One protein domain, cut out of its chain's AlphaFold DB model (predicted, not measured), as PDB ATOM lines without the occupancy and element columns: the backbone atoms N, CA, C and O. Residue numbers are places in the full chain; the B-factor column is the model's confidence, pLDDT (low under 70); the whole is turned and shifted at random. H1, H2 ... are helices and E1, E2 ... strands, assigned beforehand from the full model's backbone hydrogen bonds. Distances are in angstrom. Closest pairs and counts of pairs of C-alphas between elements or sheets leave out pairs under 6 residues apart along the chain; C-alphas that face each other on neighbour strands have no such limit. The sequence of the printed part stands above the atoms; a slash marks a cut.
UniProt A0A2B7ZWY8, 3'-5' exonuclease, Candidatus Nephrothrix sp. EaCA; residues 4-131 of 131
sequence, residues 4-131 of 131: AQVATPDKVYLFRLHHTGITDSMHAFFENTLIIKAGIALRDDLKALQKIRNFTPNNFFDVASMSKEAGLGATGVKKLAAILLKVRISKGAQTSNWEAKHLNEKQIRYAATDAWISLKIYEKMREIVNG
ATOM      1  N   ALA A   4      29.597  32.933 -54.708       95.56
ATOM      2  CA  ALA A   4      29.921  31.542 -54.408       95.56
ATOM      3  C   ALA A   4      31.136  31.492 -53.482       95.56
ATOM      4  O   ALA A   4      32.026  32.337 -53.555       95.56
ATOM      5  N   GLN A   5      31.168  30.495 -52.609       96.25
ATOM      6  CA  GLN A   5      32.186  30.343 -51.578       96.25
ATOM      7  C   GLN A   5      32.728  28.916 -51.621       96.25
ATOM      8  O   GLN A   5      31.957  27.960 -51.657       96.25
ATOM      9  N   VAL A   6      34.051  28.777 -51.673       97.12
ATOM     10  CA  VAL A   6      34.731  27.480 -51.783       97.12
ATOM     11  C   VAL A   6      35.812  27.413 -50.720       97.12
ATOM     12  O   VAL A   6      36.688  28.277 -50.675       97.12
ATOM     13  N   ALA A   7      35.744  26.394 -49.872       97.94
ATOM     14  CA  ALA A   7      36.759  26.111 -48.871       97.94
ATOM     15  C   ALA A   7      37.648  24.949 -49.325       97.94
ATOM     16  O   ALA A   7      37.155  23.919 -49.784       97.94
ATOM     17  N   THR A   8      38.950  25.122 -49.159       96.94
ATOM     18  CA  THR A   8      39.962  24.065 -49.113       96.94
ATOM     19  C   THR A   8      40.386  23.865 -47.652       96.94
ATOM     20  O   THR A   8      39.981  24.660 -46.803       96.94
ATOM     21  N   PRO A   9      41.195  22.843 -47.315       95.12
ATOM     22  CA  PRO A   9      41.689  22.645 -45.948       95.12
ATOM     23  C   PRO A   9      42.546  23.791 -45.392       95.12
ATOM     24  O   PRO A   9      42.768  23.852 -44.190       95.12
ATOM     25  N   ASP A  10      43.039  24.684 -46.241       96.38
ATOM     26  CA  ASP A  10      43.946  25.772 -45.883       96.38
ATOM     27  C   ASP A  10      43.343  27.167 -46.111       96.38
ATOM     28  O   ASP A  10      43.786  28.136 -45.491       96.38
ATOM     29  N   LYS A  11      42.336  27.302 -46.985       97.25
ATOM     30  CA  LYS A  11      41.858  28.618 -47.421       97.25
ATOM     31  C   LYS A  11      40.388  28.628 -47.819       97.25
ATOM     32  O   LYS A  11      39.816  27.628 -48.231       97.25
ATOM     33  N   VAL A  12      39.782  29.813 -47.751       98.12
ATOM     34  CA  VAL A  12      38.457  30.065 -48.325       98.12
ATOM     35  C   VAL A  12      38.530  31.130 -49.409       98.12
ATOM     36  O   VAL A  12      39.145  32.183 -49.233       98.12
ATOM     37  N   TYR A  13      37.866  30.847 -50.524       97.31
ATOM     38  CA  TYR A  13      37.745  31.713 -51.686       97.31
ATOM     39  C   TYR A  13      36.306  32.206 -51.818       97.31
ATOM     40  O   TYR A  13      35.362  31.421 -51.726       97.31
ATOM     41  N   LEU A  14      36.151  33.510 -52.051       97.12
ATOM     42  CA  LEU A  14      34.863  34.168 -52.249       97.12
ATOM     43  C   LEU A  14      34.782  34.695 -53.687       97.12
ATOM     44  O   LEU A  14      35.422  35.687 -54.035       97.12
ATOM     45  N   PHE A  15      33.988  34.031 -54.522       96.06
ATOM     46  CA  PHE A  15      33.799  34.361 -55.932       96.06
ATOM     47  C   PHE A  15      32.566  35.234 -56.113       96.06
ATOM     48  O   PHE A  15      31.430  34.799 -55.910       96.06
ATOM     49  N   ARG A  16      32.779  36.485 -56.516       95.31
ATOM     50  CA  ARG A  16      31.705  37.454 -56.750       95.31
ATOM     51  C   ARG A  16      31.076  37.259 -58.124       95.31
ATOM     52  O   ARG A  16      31.350  38.011 -59.054       95.31
ATOM     53  N   LEU A  17      30.194  36.273 -58.223       95.19
ATOM     54  CA  LEU A  17      29.595  35.823 -59.480       95.19
ATOM     55  C   LEU A  17      28.823  36.900 -60.247       95.19
ATOM     56  O   LEU A  17      28.778  36.852 -61.467       95.19
ATOM     57  N   HIS A  18      28.250  37.889 -59.563       92.44
ATOM     58  CA  HIS A  18      27.595  39.018 -60.235       92.44
ATOM     59  C   HIS A  18      28.579  39.987 -60.920       92.44
ATOM     60  O   HIS A  18      28.148  40.795 -61.732       92.44
ATOM     61  N   HIS A  19      29.880  39.910 -60.609       93.62
ATOM     62  CA  HIS A  19      30.942  40.641 -61.321       93.62
ATOM     63  C   HIS A  19      31.645  39.763 -62.347       93.62
ATOM     64  O   HIS A  19      31.935  40.213 -63.447       93.62
ATOM     65  N   THR A  20      31.956  38.521 -61.977       94.62
ATOM     66  CA  THR A  20      32.825  37.652 -62.784       94.62
ATOM     67  C   THR A  20      32.067  36.713 -63.712       94.62
ATOM     68  O   THR A  20      32.673  36.125 -64.601       94.62
ATOM     69  N   GLY A  21      30.772  36.488 -63.469       95.56
ATOM     70  CA  GLY A  21      30.075  35.317 -63.994       95.56
ATOM     71  C   GLY A  21      30.740  34.009 -63.541       95.56
ATOM     72  O   GLY A  21      31.459  33.974 -62.535       95.56
ATOM     73  N   ILE A  22      30.509  32.937 -64.305       96.88
ATOM     74  CA  ILE A  22      31.251  31.673 -64.193       96.88
ATOM     75  C   ILE A  22      32.372  31.667 -65.238       96.88
ATOM     76  O   ILE A  22      32.113  31.514 -66.436       96.88
ATOM     77  N   THR A  23      33.615  31.810 -64.777       96.88
ATOM     78  CA  THR A  23      34.809  31.743 -65.634       96.88
ATOM     79  C   THR A  23      35.048  30.320 -66.146       96.88
ATOM     80  O   THR A  23      34.498  29.359 -65.607       96.88
ATOM     81  N   ASP A  24      35.907  30.161 -67.155       97.69
ATOM     82  CA  ASP A  24      36.248  28.834 -67.691       97.69
ATOM     83  C   ASP A  24      36.891  27.928 -66.639       97.69
ATOM     84  O   ASP A  24      36.567  26.748 -66.558       97.69
ATOM     85  N   SER A  25      37.725  28.485 -65.757       97.06
ATOM     86  CA  SER A  25      38.312  27.724 -64.650       97.06
ATOM     87  C   SER A  25      37.254  27.225 -63.662       97.06
ATOM     88  O   SER A  25      37.360  26.102 -63.172       97.06
ATOM     89  N   MET A  26      36.221  28.027 -63.372       96.88
ATOM     90  CA  MET A  26      35.120  27.605 -62.498       96.88
ATOM     91  C   MET A  26      34.234  26.560 -63.176       96.88
ATOM     92  O   MET A  26      33.843  25.589 -62.537       96.88
ATOM     93  N   HIS A  27      33.949  26.742 -64.467       97.88
ATOM     94  CA  HIS A  27      33.197  25.779 -65.270       97.88
ATOM     95  C   HIS A  27      33.905  24.417 -65.295       97.88
ATOM     96  O   HIS A  27      33.328  23.425 -64.851       97.88
ATOM     97  N   ALA A  28      35.199  24.399 -65.636       98.06
ATOM     98  CA  ALA A  28      36.028  23.197 -65.593       98.06
ATOM     99  C   ALA A  28      36.076  22.573 -64.189       98.06
ATOM    100  O   ALA A  28      35.974  21.357 -64.048       98.06
ATOM    101  N   PHE A  29      36.181  23.385 -63.132       97.50
ATOM    102  CA  PHE A  29      36.135  22.907 -61.747       97.50
ATOM    103  C   PHE A  29      34.803  22.215 -61.406       97.50
ATOM    104  O   PHE A  29      34.806  21.144 -60.789       97.50
ATOM    105  N   PHE A  30      33.666  22.777 -61.823       97.38
ATOM    106  CA  PHE A  30      32.348  22.186 -61.572       97.38
ATOM    107  C   PHE A  30      32.139  20.864 -62.319       97.38
ATOM    108  O   PHE A  30      31.555  19.937 -61.751       97.38
ATOM    109  N   GLU A  31      32.687  20.722 -63.524       98.06
ATOM    110  CA  GLU A  31      32.588  19.484 -64.311       98.06
ATOM    111  C   GLU A  31      33.676  18.449 -63.978       98.06
ATOM    112  O   GLU A  31      33.584  17.302 -64.408       98.06
ATOM    113  N   ASN A  32      34.680  18.802 -63.170       98.31
ATOM    114  CA  ASN A  32      35.799  17.912 -62.863       98.31
ATOM    115  C   ASN A  32      35.371  16.681 -62.029       98.31
ATOM    116  O   ASN A  32      34.836  16.825 -60.926       98.31
ATOM    117  N   THR A  33      35.658  15.478 -62.534       97.44
ATOM    118  CA  THR A  33      35.350  14.168 -61.919       97.44
ATOM    119  C   THR A  33      36.422  13.654 -60.953       97.44
ATOM    120  O   THR A  33      36.253  12.596 -60.354       97.44
ATOM    121  N   LEU A  34      37.520  14.383 -60.772       97.56
ATOM    122  CA  LEU A  34      38.585  14.066 -59.815       97.56
ATOM    123  C   LEU A  34      38.479  14.902 -58.537       97.56
ATOM    124  O   LEU A  34      39.109  14.585 -57.532       97.56
ATOM    125  N   ILE A  35      37.675  15.968 -58.558       96.38
ATOM    126  CA  ILE A  35      37.505  16.873 -57.423       96.38
ATOM    127  C   ILE A  35      36.137  16.637 -56.797       96.38
ATOM    128  O   ILE A  35      35.118  16.700 -57.481       96.38
ATOM    129  N   ILE A  36      36.117  16.401 -55.487       96.12
ATOM    130  CA  ILE A  36      34.890  16.336 -54.694       96.12
ATOM    131  C   ILE A  36      34.454  17.751 -54.319       96.12
ATOM    132  O   ILE A  36      35.239  18.536 -53.791       96.12
ATOM    133  N   LYS A  37      33.179  18.058 -54.557       97.25
ATOM    134  CA  LYS A  37      32.543  19.321 -54.184       97.25
ATOM    135  C   LYS A  37      31.445  19.030 -53.174       97.25
ATOM    136  O   LYS A  37      30.319  18.699 -53.535       97.25
ATOM    137  N   ALA A  38      31.788  19.111 -51.897       96.00
ATOM    138  CA  ALA A  38      30.842  18.875 -50.817       96.00
ATOM    139  C   ALA A  38      30.210  20.182 -50.325       96.00
ATOM    140  O   ALA A  38      30.872  21.217 -50.244       96.00
ATOM    141  N   GLY A  39      28.934  20.124 -49.958       94.69
ATOM    142  CA  GLY A  39      28.202  21.250 -49.387       94.69
ATOM    143  C   GLY A  39      26.888  20.804 -48.764       94.69
ATOM    144  O   GLY A  39      26.583  19.615 -48.723       94.69
ATOM    145  N   ILE A  40      26.112  21.748 -48.241       93.25
ATOM    146  CA  ILE A  40      24.883  21.453 -47.496       93.25
ATOM    147  C   ILE A  40      23.700  22.058 -48.241       93.25
ATOM    148  O   ILE A  40      23.667  23.270 -48.432       93.25
ATOM    149  N   ALA A  41      22.723  21.224 -48.608       88.69
ATOM    150  CA  ALA A  41      21.529  21.627 -49.351       88.69
ATOM    151  C   ALA A  41      21.849  22.254 -50.727       88.69
ATOM    152  O   ALA A  41      21.260  23.256 -51.130       88.69
ATOM    153  N   LEU A  42      22.755  21.620 -51.479       93.12
ATOM    154  CA  LEU A  42      23.333  22.135 -52.731       93.12
ATOM    155  C   LEU A  42      22.347  22.250 -53.902       93.12
ATOM    156  O   LEU A  42      22.667  22.853 -54.926       93.12
ATOM    157  N   ARG A  43      21.158  21.645 -53.801       92.50
ATOM    158  CA  ARG A  43      20.211  21.532 -54.921       92.50
ATOM    159  C   ARG A  43      19.874  22.880 -55.560       92.50
ATOM    160  O   ARG A  43      19.850  22.980 -56.787       92.50
ATOM    161  N   ASP A  44      19.557  23.884 -54.750       93.12
ATOM    162  CA  ASP A  44      19.147  25.188 -55.273       93.12
ATOM    163  C   ASP A  44      20.350  26.053 -55.673       93.12
ATOM    164  O   ASP A  44      20.248  26.799 -56.651       93.12
ATOM    165  N   ASP A  45      21.508  25.865 -55.032       93.31
ATOM    166  CA  ASP A  45      22.774  26.483 -55.446       93.31
ATOM    167  C   ASP A  45      23.202  26.003 -56.837       93.31
ATOM    168  O   ASP A  45      23.524  26.817 -57.702       93.31
ATOM    169  N   LEU A  46      23.134  24.692 -57.099       96.06
ATOM    170  CA  LEU A  46      23.456  24.111 -58.407       96.06
ATOM    171  C   LEU A  46      22.546  24.658 -59.507       96.06
ATOM    172  O   LEU A  46      23.037  25.116 -60.539       96.06
ATOM    173  N   LYS A  47      21.231  24.707 -59.265       96.88
ATOM    174  CA  LYS A  47      20.288  25.331 -60.205       96.88
ATOM    175  C   LYS A  47      20.623  26.802 -60.445       96.88
ATOM    176  O   LYS A  47      20.515  27.279 -61.572       96.88
ATOM    177  N   ALA A  48      20.983  27.544 -59.398       95.75
ATOM    178  CA  ALA A  48      21.333  28.954 -59.522       95.75
ATOM    179  C   ALA A  48      22.641  29.158 -60.301       95.75
ATOM    180  O   ALA A  48      22.704  30.071 -61.121       95.75
ATOM    181  N   LEU A  49      23.648  28.305 -60.092       96.69
ATOM    182  CA  LEU A  49      24.899  28.296 -60.854       96.69
ATOM    183  C   LEU A  49      24.641  27.988 -62.337       96.69
ATOM    184  O   LEU A  49      25.096  28.736 -63.201       96.69
ATOM    185  N   GLN A  50      23.859  26.945 -62.633       97.06
ATOM    186  CA  GLN A  50      23.547  26.519 -64.005       97.06
ATOM    187  C   GLN A  50      22.749  27.567 -64.794       97.06
ATOM    188  O   GLN A  50      22.869  27.640 -66.014       97.06
ATOM    189  N   LYS A  51      21.981  28.424 -64.105       96.94
ATOM    190  CA  LYS A  51      21.328  29.593 -64.718       96.94
ATOM    191  C   LYS A  51      22.311  30.683 -65.150       96.94
ATOM    192  O   LYS A  51      21.990  31.429 -66.066       96.94
ATOM    193  N   ILE A  52      23.464  30.810 -64.486       96.50
ATOM    194  CA  ILE A  52      24.501  31.789 -64.857       96.50
ATOM    195  C   ILE A  52      25.295  31.262 -66.056       96.50
ATOM    196  O   ILE A  52      25.528  31.986 -67.018       96.50
ATOM    197  N   ARG A  53      25.704  29.993 -65.997       97.25
ATOM    198  CA  ARG A  53      26.346  29.269 -67.097       97.25
ATOM    199  C   ARG A  53      26.043  27.793 -66.920       97.25
ATOM    200  O   ARG A  53      26.298  27.259 -65.846       97.25
ATOM    201  N   ASN A  54      25.525  27.141 -67.954       97.88
ATOM    202  CA  ASN A  54      25.189  25.726 -67.866       97.88
ATOM    203  C   ASN A  54      26.454  24.847 -67.768       97.88
ATOM    204  O   ASN A  54      27.470  25.149 -68.396       97.88
ATOM    205  N   PHE A  55      26.383  23.767 -66.990       97.50
ATOM    206  CA  PHE A  55      27.438  22.758 -66.826       97.50
ATOM    207  C   PHE A  55      26.847  21.441 -66.313       97.50
ATOM    208  O   PHE A  55      25.752  21.419 -65.738       97.50
ATOM    209  N   THR A  56      27.599  20.360 -66.474       97.62
ATOM    210  CA  THR A  56      27.293  19.038 -65.921       97.62
ATOM    211  C   THR A  56      27.895  18.908 -64.518       97.62
ATOM    212  O   THR A  56      29.118  18.850 -64.380       97.62
ATOM    213  N   PRO A  57      27.089  18.878 -63.442       96.88
ATOM    214  CA  PRO A  57      27.624  18.774 -62.092       96.88
ATOM    215  C   PRO A  57      28.234  17.386 -61.869       96.88
ATOM    216  O   PRO A  57      27.519  16.389 -61.862       96.88
ATOM    217  N   ASN A  58      29.544  17.326 -61.625       97.75
ATOM    218  CA  ASN A  58      30.250  16.079 -61.314       97.75
ATOM    219  C   ASN A  58      30.769  16.082 -59.874       97.75
ATOM    220  O   ASN A  58      31.253  17.104 -59.399       97.75
ATOM    221  N   ASN A  59      30.691  14.946 -59.173       96.44
ATOM    222  CA  ASN A  59      31.165  14.787 -57.788       96.44
ATOM    223  C   ASN A  59      30.673  15.862 -56.803       96.44
ATOM    224  O   ASN A  59      31.419  16.301 -55.924       96.44
ATOM    225  N   PHE A  60      29.420  16.294 -56.935       96.62
ATOM    226  CA  PHE A  60      28.783  17.110 -55.909       96.62
ATOM    227  C   PHE A  60      28.168  16.212 -54.835       96.62
ATOM    228  O   PHE A  60      27.357  15.343 -55.144       96.62
ATOM    229  N   PHE A  61      28.545  16.435 -53.579       94.81
ATOM    230  CA  PHE A  61      28.071  15.657 -52.435       94.81
ATOM    231  C   PHE A  61      27.267  16.551 -51.499       94.81
ATOM    232  O   PHE A  61      27.806  17.471 -50.883       94.81
ATOM    233  N   ASP A  62      25.968  16.270 -51.391       93.50
ATOM    234  CA  ASP A  62      25.096  16.967 -50.452       93.50
ATOM    235  C   ASP A  62      25.138  16.286 -49.081       93.50
ATOM    236  O   ASP A  62      24.627  15.180 -48.882       93.50
ATOM    237  N   VAL A  63      25.731  16.974 -48.111       93.62
ATOM    238  CA  VAL A  63      25.854  16.478 -46.742       93.62
ATOM    239  C   VAL A  63      24.492  16.371 -46.049       93.62
ATOM    240  O   VAL A  63      24.332  15.565 -45.131       93.62
ATOM    241  N   ALA A  64      23.480  17.128 -46.487       90.94
ATOM    242  CA  ALA A  64      22.129  16.981 -45.954       90.94
ATOM    243  C   ALA A  64      21.557  15.581 -46.243       90.94
ATOM    244  O   ALA A  64      20.877  15.018 -45.383       90.94
ATOM    245  N   SER A  65      21.877  15.002 -47.407       91.06
ATOM    246  CA  SER A  65      21.498  13.629 -47.763       91.06
ATOM    247  C   SER A  65      22.245  12.614 -46.903       91.06
ATOM    248  O   SER A  65      21.604  11.795 -46.249       91.06
ATOM    249  N   MET A  66      23.573  12.757 -46.781       91.81
ATOM    250  CA  MET A  66      24.400  11.890 -45.926       91.81
ATOM    251  C   MET A  66      23.904  11.878 -44.472       91.81
ATOM    252  O   MET A  66      23.815  10.835 -43.835       91.81
ATOM    253  N   SER A  67      23.549  13.048 -43.937       92.31
ATOM    254  CA  SER A  67      23.016  13.190 -42.578       92.31
ATOM    255  C   SER A  67      21.674  12.483 -42.394       92.31
ATOM    256  O   SER A  67      21.417  11.881 -41.348       92.31
ATOM    257  N   LYS A  68      20.800  12.548 -43.403       91.12
ATOM    258  CA  LYS A  68      19.513  11.853 -43.372       91.12
ATOM    259  C   LYS A  68      19.710  10.337 -43.391       91.12
ATOM    260  O   LYS A  68      19.073   9.649 -42.600       91.12
ATOM    261  N   GLU A  69      20.591   9.845 -44.255       90.06
ATOM    262  CA  GLU A  69      20.924   8.420 -44.378       90.06
ATOM    263  C   GLU A  69      21.571   7.869 -43.102       90.06
ATOM    264  O   GLU A  69      21.212   6.784 -42.657       90.06
ATOM    265  N   ALA A  70      22.423   8.657 -42.440       90.38
ATOM    266  CA  ALA A  70      23.032   8.310 -41.156       90.38
ATOM    267  C   ALA A  70      22.080   8.436 -39.941       90.38
ATOM    268  O   ALA A  70      22.517   8.308 -38.799       90.38
ATOM    269  N   GLY A  71      20.795   8.752 -40.143       91.12
ATOM    270  CA  GLY A  71      19.805   8.853 -39.062       91.12
ATOM    271  C   GLY A  71      19.905  10.110 -38.183       91.12
ATOM    272  O   GLY A  71      19.164  10.235 -37.211       91.12
ATOM    273  N   LEU A  72      20.759  11.084 -38.522       89.25
ATOM    274  CA  LEU A  72      20.918  12.331 -37.754       89.25
ATOM    275  C   LEU A  72      19.737  13.299 -37.941       89.25
ATOM    276  O   LEU A  72      19.490  14.170 -37.099       89.25
ATOM    277  N   GLY A  73      19.023  13.201 -39.069       84.81
ATOM    278  CA  GLY A  73      17.824  14.004 -39.352       84.81
ATOM    279  C   GLY A  73      18.066  15.523 -39.363       84.81
ATOM    280  O   GLY A  73      17.146  16.320 -39.149       84.81
ATOM    281  N   ALA A  74      19.313  15.962 -39.546       88.19
ATOM    282  CA  ALA A  74      19.705  17.367 -39.564       88.19
ATOM    283  C   ALA A  74      20.170  17.772 -40.964       88.19
ATOM    284  O   ALA A  74      21.176  17.274 -41.446       88.19
ATOM    285  N   THR A  75      19.477  18.703 -41.611       87.19
ATOM    286  CA  THR A  75      19.751  19.060 -43.017       87.19
ATOM    287  C   THR A  75      20.374  20.441 -43.199       87.19
ATOM    288  O   THR A  75      20.771  20.795 -44.300       87.19
ATOM    289  N   GLY A  76      20.463  21.239 -42.132       90.00
ATOM    290  CA  GLY A  76      20.996  22.600 -42.185       90.00
ATOM    291  C   GLY A  76      22.358  22.729 -41.513       90.00
ATOM    292  O   GLY A  76      22.578  22.157 -40.442       90.00
ATOM    293  N   VAL A  77      23.223  23.576 -42.083       91.00
ATOM    294  CA  VAL A  77      24.596  23.836 -41.607       91.00
ATOM    295  C   VAL A  77      24.667  24.144 -40.115       91.00
ATOM    296  O   VAL A  77      25.504  23.600 -39.411       91.00
ATOM    297  N   LYS A  78      23.728  24.931 -39.582       90.56
ATOM    298  CA  LYS A  78      23.718  25.320 -38.162       90.56
ATOM    299  C   LYS A  78      23.459  24.140 -37.232       90.56
ATOM    300  O   LYS A  78      24.120  24.009 -36.207       90.56
ATOM    301  N   LYS A  79      22.483  23.298 -37.585       92.94
ATOM    302  CA  LYS A  79      22.112  22.129 -36.781       92.94
ATOM    303  C   LYS A  79      23.228  21.088 -36.843       92.94
ATOM    304  O   LYS A  79      23.629  20.574 -35.807       92.94
ATOM    305  N   LEU A  80      23.777  20.854 -38.035       94.50
ATOM    306  CA  LEU A  80      24.909  19.951 -38.235       94.50
ATOM    307  C   LEU A  80      26.173  20.431 -37.511       94.50
ATOM    308  O   LEU A  80      26.789  19.644 -36.802       94.50
ATOM    309  N   ALA A  81      26.508  21.720 -37.587       95.06
ATOM    310  CA  ALA A  81      27.630  22.298 -36.849       95.06
ATOM    311  C   ALA A  81      27.476  22.122 -35.332       95.06
ATOM    312  O   ALA A  81      28.432  21.757 -34.650       95.06
ATOM    313  N   ALA A  82      26.269  22.328 -34.798       94.38
ATOM    314  CA  ALA A  82      26.010  22.150 -33.373       94.38
ATOM    315  C   ALA A  82      26.124  20.680 -32.937       94.38
ATOM    316  O   ALA A  82      26.678  20.395 -31.877       94.38
ATOM    317  N   ILE A  83      25.622  19.746 -33.750       93.62
ATOM    318  CA  ILE A  83      25.649  18.310 -33.441       93.62
ATOM    319  C   ILE A  83      27.074  17.759 -33.540       93.62
ATOM    320  O   ILE A  83      27.553  17.154 -32.576       93.62
ATOM    321  N   LEU A  84      27.735  17.998 -34.676       94.44
ATOM    322  CA  LEU A  84      28.986  17.344 -35.066       94.44
ATOM    323  C   LEU A  84      30.232  18.092 -34.592       94.44
ATOM    324  O   LEU A  84      31.202  17.463 -34.188       94.44
ATOM    325  N   LEU A  85      30.214  19.427 -34.630       95.06
ATOM    326  CA  LEU A  85      31.381  20.258 -34.306       95.06
ATOM    327  C   LEU A  85      31.266  20.950 -32.944       95.06
ATOM    328  O   LEU A  85      32.217  21.585 -32.504       95.06
ATOM    329  N   LYS A  86      30.101  20.870 -32.285       95.00
ATOM    330  CA  LYS A  86      29.776  21.606 -31.048       95.00
ATOM    331  C   LYS A  86      29.925  23.133 -31.181       95.00
ATOM    332  O   LYS A  86      30.126  23.832 -30.192       95.00
ATOM    333  N   VAL A  87      29.757  23.667 -32.396       92.94
ATOM    334  CA  VAL A  87      29.855  25.106 -32.702       92.94
ATOM    335  C   VAL A  87      28.477  25.698 -33.007       92.94
ATOM    336  O   VAL A  87      27.645  25.077 -33.670       92.94
ATOM    337  N   ARG A  88      28.236  26.939 -32.563       89.38
ATOM    338  CA  ARG A  88      27.052  27.733 -32.934       89.38
ATOM    339  C   ARG A  88      27.415  28.785 -33.980       89.38
ATOM    340  O   ARG A  88      28.317  29.586 -33.766       89.38
ATOM    341  N   ILE A  89      26.661  28.825 -35.077       85.62
ATOM    342  CA  ILE A  89      26.847  29.806 -36.157       85.62
ATOM    343  C   ILE A  89      25.816  30.931 -36.021       85.62
ATOM    344  O   ILE A  89      24.608  30.682 -35.948       85.62
ATOM    345  N   SER A  90      26.287  32.178 -36.029       80.00
ATOM    346  CA  SER A  90      25.442  33.379 -36.003       80.00
ATOM    347  C   SER A  90      24.617  33.551 -37.291       80.00
ATOM    348  O   SER A  90      24.996  33.087 -38.360       80.00
ATOM    349  N   LYS A  91      23.477  34.253 -37.212       71.62
ATOM    350  CA  LYS A  91      22.647  34.658 -38.371       71.62
ATOM    351  C   LYS A  91      23.064  36.000 -38.991       71.62
ATOM    352  O   LYS A  91      22.527  36.383 -40.024       71.62
ATOM    353  N   GLY A  92      23.988  36.727 -38.362       73.62
ATOM    354  CA  GLY A  92      24.071  38.189 -38.463       73.62
ATOM    355  C   GLY A  92      24.429  38.815 -39.818       73.62
ATOM    356  O   GLY A  92      24.456  40.041 -39.881       73.62
ATOM    357  N   ALA A  93      24.731  38.039 -40.864       75.94
ATOM    358  CA  ALA A  93      25.001  38.561 -42.210       75.94
ATOM    359  C   ALA A  93      24.307  37.783 -43.344       75.94
ATOM    360  O   ALA A  93      24.502  38.121 -44.510       75.94
ATOM    361  N   GLN A  94      23.466  36.791 -43.023       80.44
ATOM    362  CA  GLN A  94      22.815  35.932 -44.020       80.44
ATOM    363  C   GLN A  94      21.999  36.745 -45.042       80.44
ATOM    364  O   GLN A  94      22.099  36.508 -46.241       80.44
ATOM    365  N   THR A  95      21.251  37.744 -44.568       83.94
ATOM    366  CA  THR A  95      20.369  38.615 -45.365       83.94
ATOM    367  C   THR A  95      20.985  39.996 -45.628       83.94
ATOM    368  O   THR A  95      20.289  41.008 -45.592       83.94
ATOM    369  N   SER A  96      22.306  40.068 -45.810       86.31
ATOM    370  CA  SER A  96      22.995  41.321 -46.155       86.31
ATOM    371  C   SER A  96      22.956  41.610 -47.664       86.31
ATOM    372  O   SER A  96      22.629  40.732 -48.462       86.31
ATOM    373  N   ASN A  97      23.303  42.837 -48.073       91.38
ATOM    374  CA  ASN A  97      23.464  43.170 -49.489       91.38
ATOM    375  C   ASN A  97      24.750  42.526 -50.046       91.38
ATOM    376  O   ASN A  97      25.835  43.106 -49.968       91.38
ATOM    377  N   TRP A  98      24.622  41.323 -50.602       93.56
ATOM    378  CA  TRP A  98      25.720  40.565 -51.215       93.56
ATOM    379  C   TRP A  98      26.144  41.084 -52.601       93.56
ATOM    380  O   TRP A  98      27.155  40.633 -53.143       93.56
ATOM    381  N   GLU A  99      25.407  42.047 -53.157       92.06
ATOM    382  CA  GLU A  99      25.708  42.725 -54.425       92.06
ATOM    383  C   GLU A  99      26.487  44.037 -54.215       92.06
ATOM    384  O   GLU A  99      26.939  44.667 -55.171       92.06
ATOM    385  N   ALA A 100      26.697  44.444 -52.956       92.25
ATOM    386  CA  ALA A 100      27.402  45.671 -52.598       92.25
ATOM    387  C   ALA A 100      28.781  45.761 -53.266       92.25
ATOM    388  O   ALA A 100      29.542  44.795 -53.257       92.25
ATOM    389  N   LYS A 101      29.153  46.935 -53.798       91.06
ATOM    390  CA  LYS A 101      30.415  47.150 -54.541       91.06
ATOM    391  C   LYS A 101      31.658  46.630 -53.810       91.06
ATOM    392  O   LYS A 101      32.547  46.095 -54.465       91.06
ATOM    393  N   HIS A 102      31.691  46.707 -52.483       93.94
ATOM    394  CA  HIS A 102      32.707  46.074 -51.646       93.94
ATOM    395  C   HIS A 102      32.025  45.293 -50.522       93.94
ATOM    396  O   HIS A 102      31.077  45.790 -49.914       93.94
ATOM    397  N   LEU A 103      32.511  44.080 -50.246       94.88
ATOM    398  CA  LEU A 103      32.081  43.327 -49.072       94.88
ATOM    399  C   LEU A 103      32.799  43.881 -47.846       94.88
ATOM    400  O   LEU A 103      34.016  44.060 -47.866       94.88
ATOM    401  N   ASN A 104      32.055  44.124 -46.772       95.25
ATOM    402  CA  ASN A 104      32.677  44.464 -45.497       95.25
ATOM    403  C   ASN A 104      33.239  43.208 -44.812       95.25
ATOM    404  O   ASN A 104      32.897  42.070 -45.148       95.25
ATOM    405  N   GLU A 105      34.071  43.407 -43.794       95.12
ATOM    406  CA  GLU A 105      34.706  42.291 -43.096       95.12
ATOM    407  C   GLU A 105      33.710  41.310 -42.459       95.12
ATOM    408  O   GLU A 105      33.983  40.114 -42.374       95.12
ATOM    409  N   LYS A 106      32.545  41.788 -42.004       93.06
ATOM    410  CA  LYS A 106      31.513  40.934 -41.405       93.06
ATOM    411  C   LYS A 106      30.919  39.986 -42.447       93.06
ATOM    412  O   LYS A 106      30.708  38.816 -42.139       93.06
ATOM    413  N   GLN A 107      30.680  40.471 -43.664       94.94
ATOM    414  CA  GLN A 107      30.228  39.658 -44.795       94.94
ATOM    415  C   GLN A 107      31.290  38.635 -45.195       94.94
ATOM    416  O   GLN A 107      30.971  37.455 -45.322       94.94
ATOM    417  N   ILE A 108      32.550  39.069 -45.316       95.81
ATOM    418  CA  ILE A 108      33.677  38.190 -45.656       95.81
ATOM    419  C   ILE A 108      33.824  37.082 -44.608       95.81
ATOM    420  O   ILE A 108      33.826  35.907 -44.963       95.81
ATOM    421  N   ARG A 109      33.875  37.434 -43.316       94.69
ATOM    422  CA  ARG A 109      33.978  36.462 -42.217       94.69
ATOM    423  C   ARG A 109      32.801  35.499 -42.196       94.69
ATOM    424  O   ARG A 109      33.013  34.306 -42.001       94.69
ATOM    425  N   TYR A 110      31.579  35.989 -42.400       93.69
ATOM    426  CA  TYR A 110      30.394  35.137 -42.434       93.69
ATOM    427  C   TYR A 110      30.464  34.115 -43.574       93.69
ATOM    428  O   TYR A 110      30.345  32.922 -43.313       93.69
ATOM    429  N   ALA A 111      30.704  34.572 -44.806       94.69
ATOM    430  CA  ALA A 111      30.792  33.700 -45.977       94.69
ATOM    431  C   ALA A 111      31.945  32.690 -45.841       94.69
ATOM    432  O   ALA A 111      31.782  31.490 -46.060       94.69
ATOM    433  N   ALA A 112      33.104  33.157 -45.365       95.56
ATOM    434  CA  ALA A 112      34.245  32.289 -45.117       95.56
ATOM    435  C   ALA A 112      33.936  31.203 -44.072       95.56
ATOM    436  O   ALA A 112      34.254  30.032 -44.275       95.56
ATOM    437  N   THR A 113      33.265  31.582 -42.981       94.19
ATOM    438  CA  THR A 113      32.859  30.654 -41.915       94.19
ATOM    439  C   THR A 113      31.879  29.602 -42.430       94.19
ATOM    440  O   THR A 113      32.013  28.431 -42.088       94.19
ATOM    441  N   ASP A 114      30.909  29.998 -43.255       92.62
ATOM    442  CA  ASP A 114      29.881  29.100 -43.785       92.62
ATOM    443  C   ASP A 114      30.478  28.020 -44.708       92.62
ATOM    444  O   ASP A 114      30.194  26.829 -44.545       92.62
ATOM    445  N   ALA A 115      31.398  28.407 -45.601       95.50
ATOM    446  CA  ALA A 115      32.119  27.464 -46.459       95.50
ATOM    447  C   ALA A 115      33.040  26.531 -45.655       95.50
ATOM    448  O   ALA A 115      33.024  25.315 -45.849       95.50
ATOM    449  N   TRP A 116      33.816  27.089 -44.723       96.62
ATOM    450  CA  TRP A 116      34.749  26.316 -43.903       96.62
ATOM    451  C   TRP A 116      34.035  25.297 -43.010       96.62
ATOM    452  O   TRP A 116      34.429  24.132 -42.944       96.62
ATOM    453  N   ILE A 117      32.951  25.706 -42.347       95.62
ATOM    454  CA  ILE A 117      32.169  24.796 -41.507       95.62
ATOM    455  C   ILE A 117      31.517  23.701 -42.353       95.62
ATOM    456  O   ILE A 117      31.481  22.553 -41.913       95.62
ATOM    457  N   SER A 118      31.058  24.011 -43.567       95.50
ATOM    458  CA  SER A 118      30.511  22.999 -44.478       95.50
ATOM    459  C   SER A 118      31.542  21.918 -44.831       95.50
ATOM    460  O   SER A 118      31.205  20.734 -44.791       95.50
ATOM    461  N   LEU A 119      32.805  22.298 -45.070       96.62
ATOM    462  CA  LEU A 119      33.908  21.348 -45.264       96.62
ATOM    463  C   LEU A 119      34.133  20.477 -44.017       96.62
ATOM    464  O   LEU A 119      34.163  19.253 -44.119       96.62
ATOM    465  N   LYS A 120      34.216  21.086 -42.828       97.00
ATOM    466  CA  LYS A 120      34.426  20.353 -41.563       97.00
ATOM    467  C   LYS A 120      33.278  19.394 -41.236       97.00
ATOM    468  O   LYS A 120      33.502  18.302 -40.719       97.00
ATOM    469  N   ILE A 121      32.045  19.790 -41.548       96.31
ATOM    470  CA  ILE A 121      30.862  18.935 -41.424       96.31
ATOM    471  C   ILE A 121      30.958  17.748 -42.389       96.31
ATOM    472  O   ILE A 121      30.708  16.622 -41.967       96.31
ATOM    473  N   TYR A 122      31.335  17.974 -43.650       96.06
ATOM    474  CA  TYR A 122      31.531  16.895 -44.620       96.06
ATOM    475  C   TYR A 122      32.593  15.891 -44.153       96.06
ATOM    476  O   TYR A 122      32.329  14.691 -44.166       96.06
ATOM    477  N   GLU A 123      33.750  16.367 -43.685       95.50
ATOM    478  CA  GLU A 123      34.824  15.513 -43.152       95.50
ATOM    479  C   GLU A 123      34.311  14.627 -42.006       95.50
ATOM    480  O   GLU A 123      34.460  13.407 -42.055       95.50
ATOM    481  N   LYS A 124      33.603  15.211 -41.027       95.38
ATOM    482  CA  LYS A 124      33.013  14.446 -39.917       95.38
ATOM    483  C   LYS A 124      31.947  13.455 -40.369       95.38
ATOM    484  O   LYS A 124      31.886  12.341 -39.861       95.38
ATOM    485  N   MET A 125      31.118  13.834 -41.335       94.50
ATOM    486  CA  MET A 125      30.116  12.929 -41.896       94.50
ATOM    487  C   MET A 125      30.752  11.762 -42.654       94.50
ATOM    488  O   MET A 125      30.234  10.652 -42.593       94.50
ATOM    489  N   ARG A 126      31.881  11.979 -43.336       93.44
ATOM    490  CA  ARG A 126      32.637  10.908 -43.999       93.44
ATOM    491  C   ARG A 126      33.226   9.920 -42.998       93.44
ATOM    492  O   ARG A 126      33.194   8.731 -43.280       93.44
ATOM    493  N   GLU A 127      33.719  10.390 -41.855       93.06
ATOM    494  CA  GLU A 127      34.176   9.510 -40.769       93.06
ATOM    495  C   GLU A 127      33.034   8.629 -40.237       93.06
ATOM    496  O   GLU A 127      33.237   7.440 -40.036       93.06
ATOM    497  N   ILE A 128      31.830   9.189 -40.062       90.19
ATOM    498  CA  ILE A 128      30.656   8.455 -39.550       90.19
ATOM    499  C   ILE A 128      30.143   7.411 -40.549       90.19
ATOM    500  O   ILE A 128      29.708   6.346 -40.141       90.19
ATOM    501  N   VAL A 129      30.135   7.731 -41.845       86.25
ATOM    502  CA  VAL A 129      29.569   6.843 -42.879       86.25
ATOM    503  C   VAL A 129      30.552   5.749 -43.311       86.25
ATOM    504  O   VAL A 129      30.120   4.694 -43.763       86.25
ATOM    505  N   ASN A 130      31.861   5.993 -43.206       79.94
ATOM    506  CA  ASN A 130      32.894   5.027 -43.599       79.94
ATOM    507  C   ASN A 130      33.447   4.193 -42.426       79.94
ATOM    508  O   ASN A 130      34.322   3.362 -42.668       79.94
ATOM    509  N   GLY A 131      33.026   4.468 -41.189       54.00
ATOM    510  CA  GLY A 131      33.372   3.687 -39.999       54.00
ATOM    511  C   GLY A 131      32.299   2.658 -39.698       54.00
ATOM    512  O   GLY A 131      32.671   1.484 -39.496       54.00
TER     513      GLY A 131
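Overview. This is residues 4 to 131 of the 131 residues of the protein "3'-5' exonuclease" of Candidatus Nephrothrix sp. EaCA (UniProt A0A2B7ZWY8). One long helix, H6, crosses the domain, with two small pairs of strands along one of its sides and the helices H4 and H5 packed on another. The strands make the middle, the hairpin E1 and E2 and the parallel pair E3 and E4, while the short helices H1, H2 and H3 lie beyond the strands, away from H6, and do not pack on one another. A long link, residues 86 to 104, leads from H5 to the beginning of H6 through the outer part of the domain. The printed part has 128 residues with six named helices and four named strands, in the order E1, E2, H1, H2, E3, H3, E4, H4, H5, H6; the sheet E1 - E2 is antiparallel, the sheet E3 = E4 is parallel, and the class is mostly helix. The whole is compact, with a radius of gyration of the C-alphas of 14.9 A and spans of 42 by 34 by 26 A.

Arrangement. E1, residues 4 to 7, and E2, residues 12 to 15, form an antiparallel hairpin at 163 degrees, with N 6 and O 13 at 3.0 A and N 13 and O 6 at 2.8 A, within hydrogen-bond range. H6, residues 105 to 130, has its closest C-alphas to E1 at Ala 7 and Trp 116, 5.4 A, and to E2 at Val 12 and Ala 112, 5.7 A. E3, residues 37 to 39, is near E1, with 6 pairs of C-alphas within 10 A; its closest C-alphas to H6 are those of Gly 39 and Ser 118, 5.7 A apart. E4, residues 60 to 62, is parallel to E3 at 20 degrees, with N 39 and O 61 at 3.0 A and N 61 and O 37 at 2.9 A. E3, H3 of residues 42 to 52, and E4 form a strand-helix-strand unit, two parallel neighbour strands with a helix between them along the chain, and its crossover is right-handed. H5, residues 77 to 85, touches residues 114 to 124 of H6 at a steep tilt of 55 degrees, the same way, closest at the C-alphas of Ala 81 and Ile 121, 6.5 A. H4, residues 63 to 69, touches residues 121 to 129 of H6, closest at the C-alphas of Val 63 and Tyr 122, 6.1 A, at a shallow tilt of 32 degrees, only just short of steep, the same way. H1, residues 17 to 20, and H2, residues 24 to 31, touch no helix, and both are apart from H6. Every O i to N i+4 pair is within hydrogen-bond range in H2, H4, H5 and H6, and 6 of 7 are in H3; H1 is too short for such a pair.

Along the chain. E1, residues 4 to 7, is 10.3 A long and begins at C-alpha 4 (29.921, 31.542, -54.408). E2, residues 12 to 15, is 9.9 A long. H1 covers residues 17 to 20, H2 residues 24 to 31 over 10.6 A, E3 residues 37 to 39, and H3 residues 42 to 52 over 15.5 A. E4 covers residues 60 to 62, H4 residues 63 to 69 over 9.7 A, and H5 residues 77 to 85 over 10.6 A. H6 runs 37.3 A from C-alpha 105 (34.706, 42.291, -43.096) to C-alpha 130 (32.894, 5.027, -43.599).

Size, cuts and confidence. The C-alphas of Lys 101 and Gly 131, the two farthest apart, are 45.9 A apart. The printed part has no cut and ends at residue 131, the chain's last. The link from H5 to H6 is long, with 19 residues; those from H3 to E4 and from H4 to H5 are short, and the others are tight. The mean pLDDT of the printed part is 93.2, and residue 131 alone is under 70.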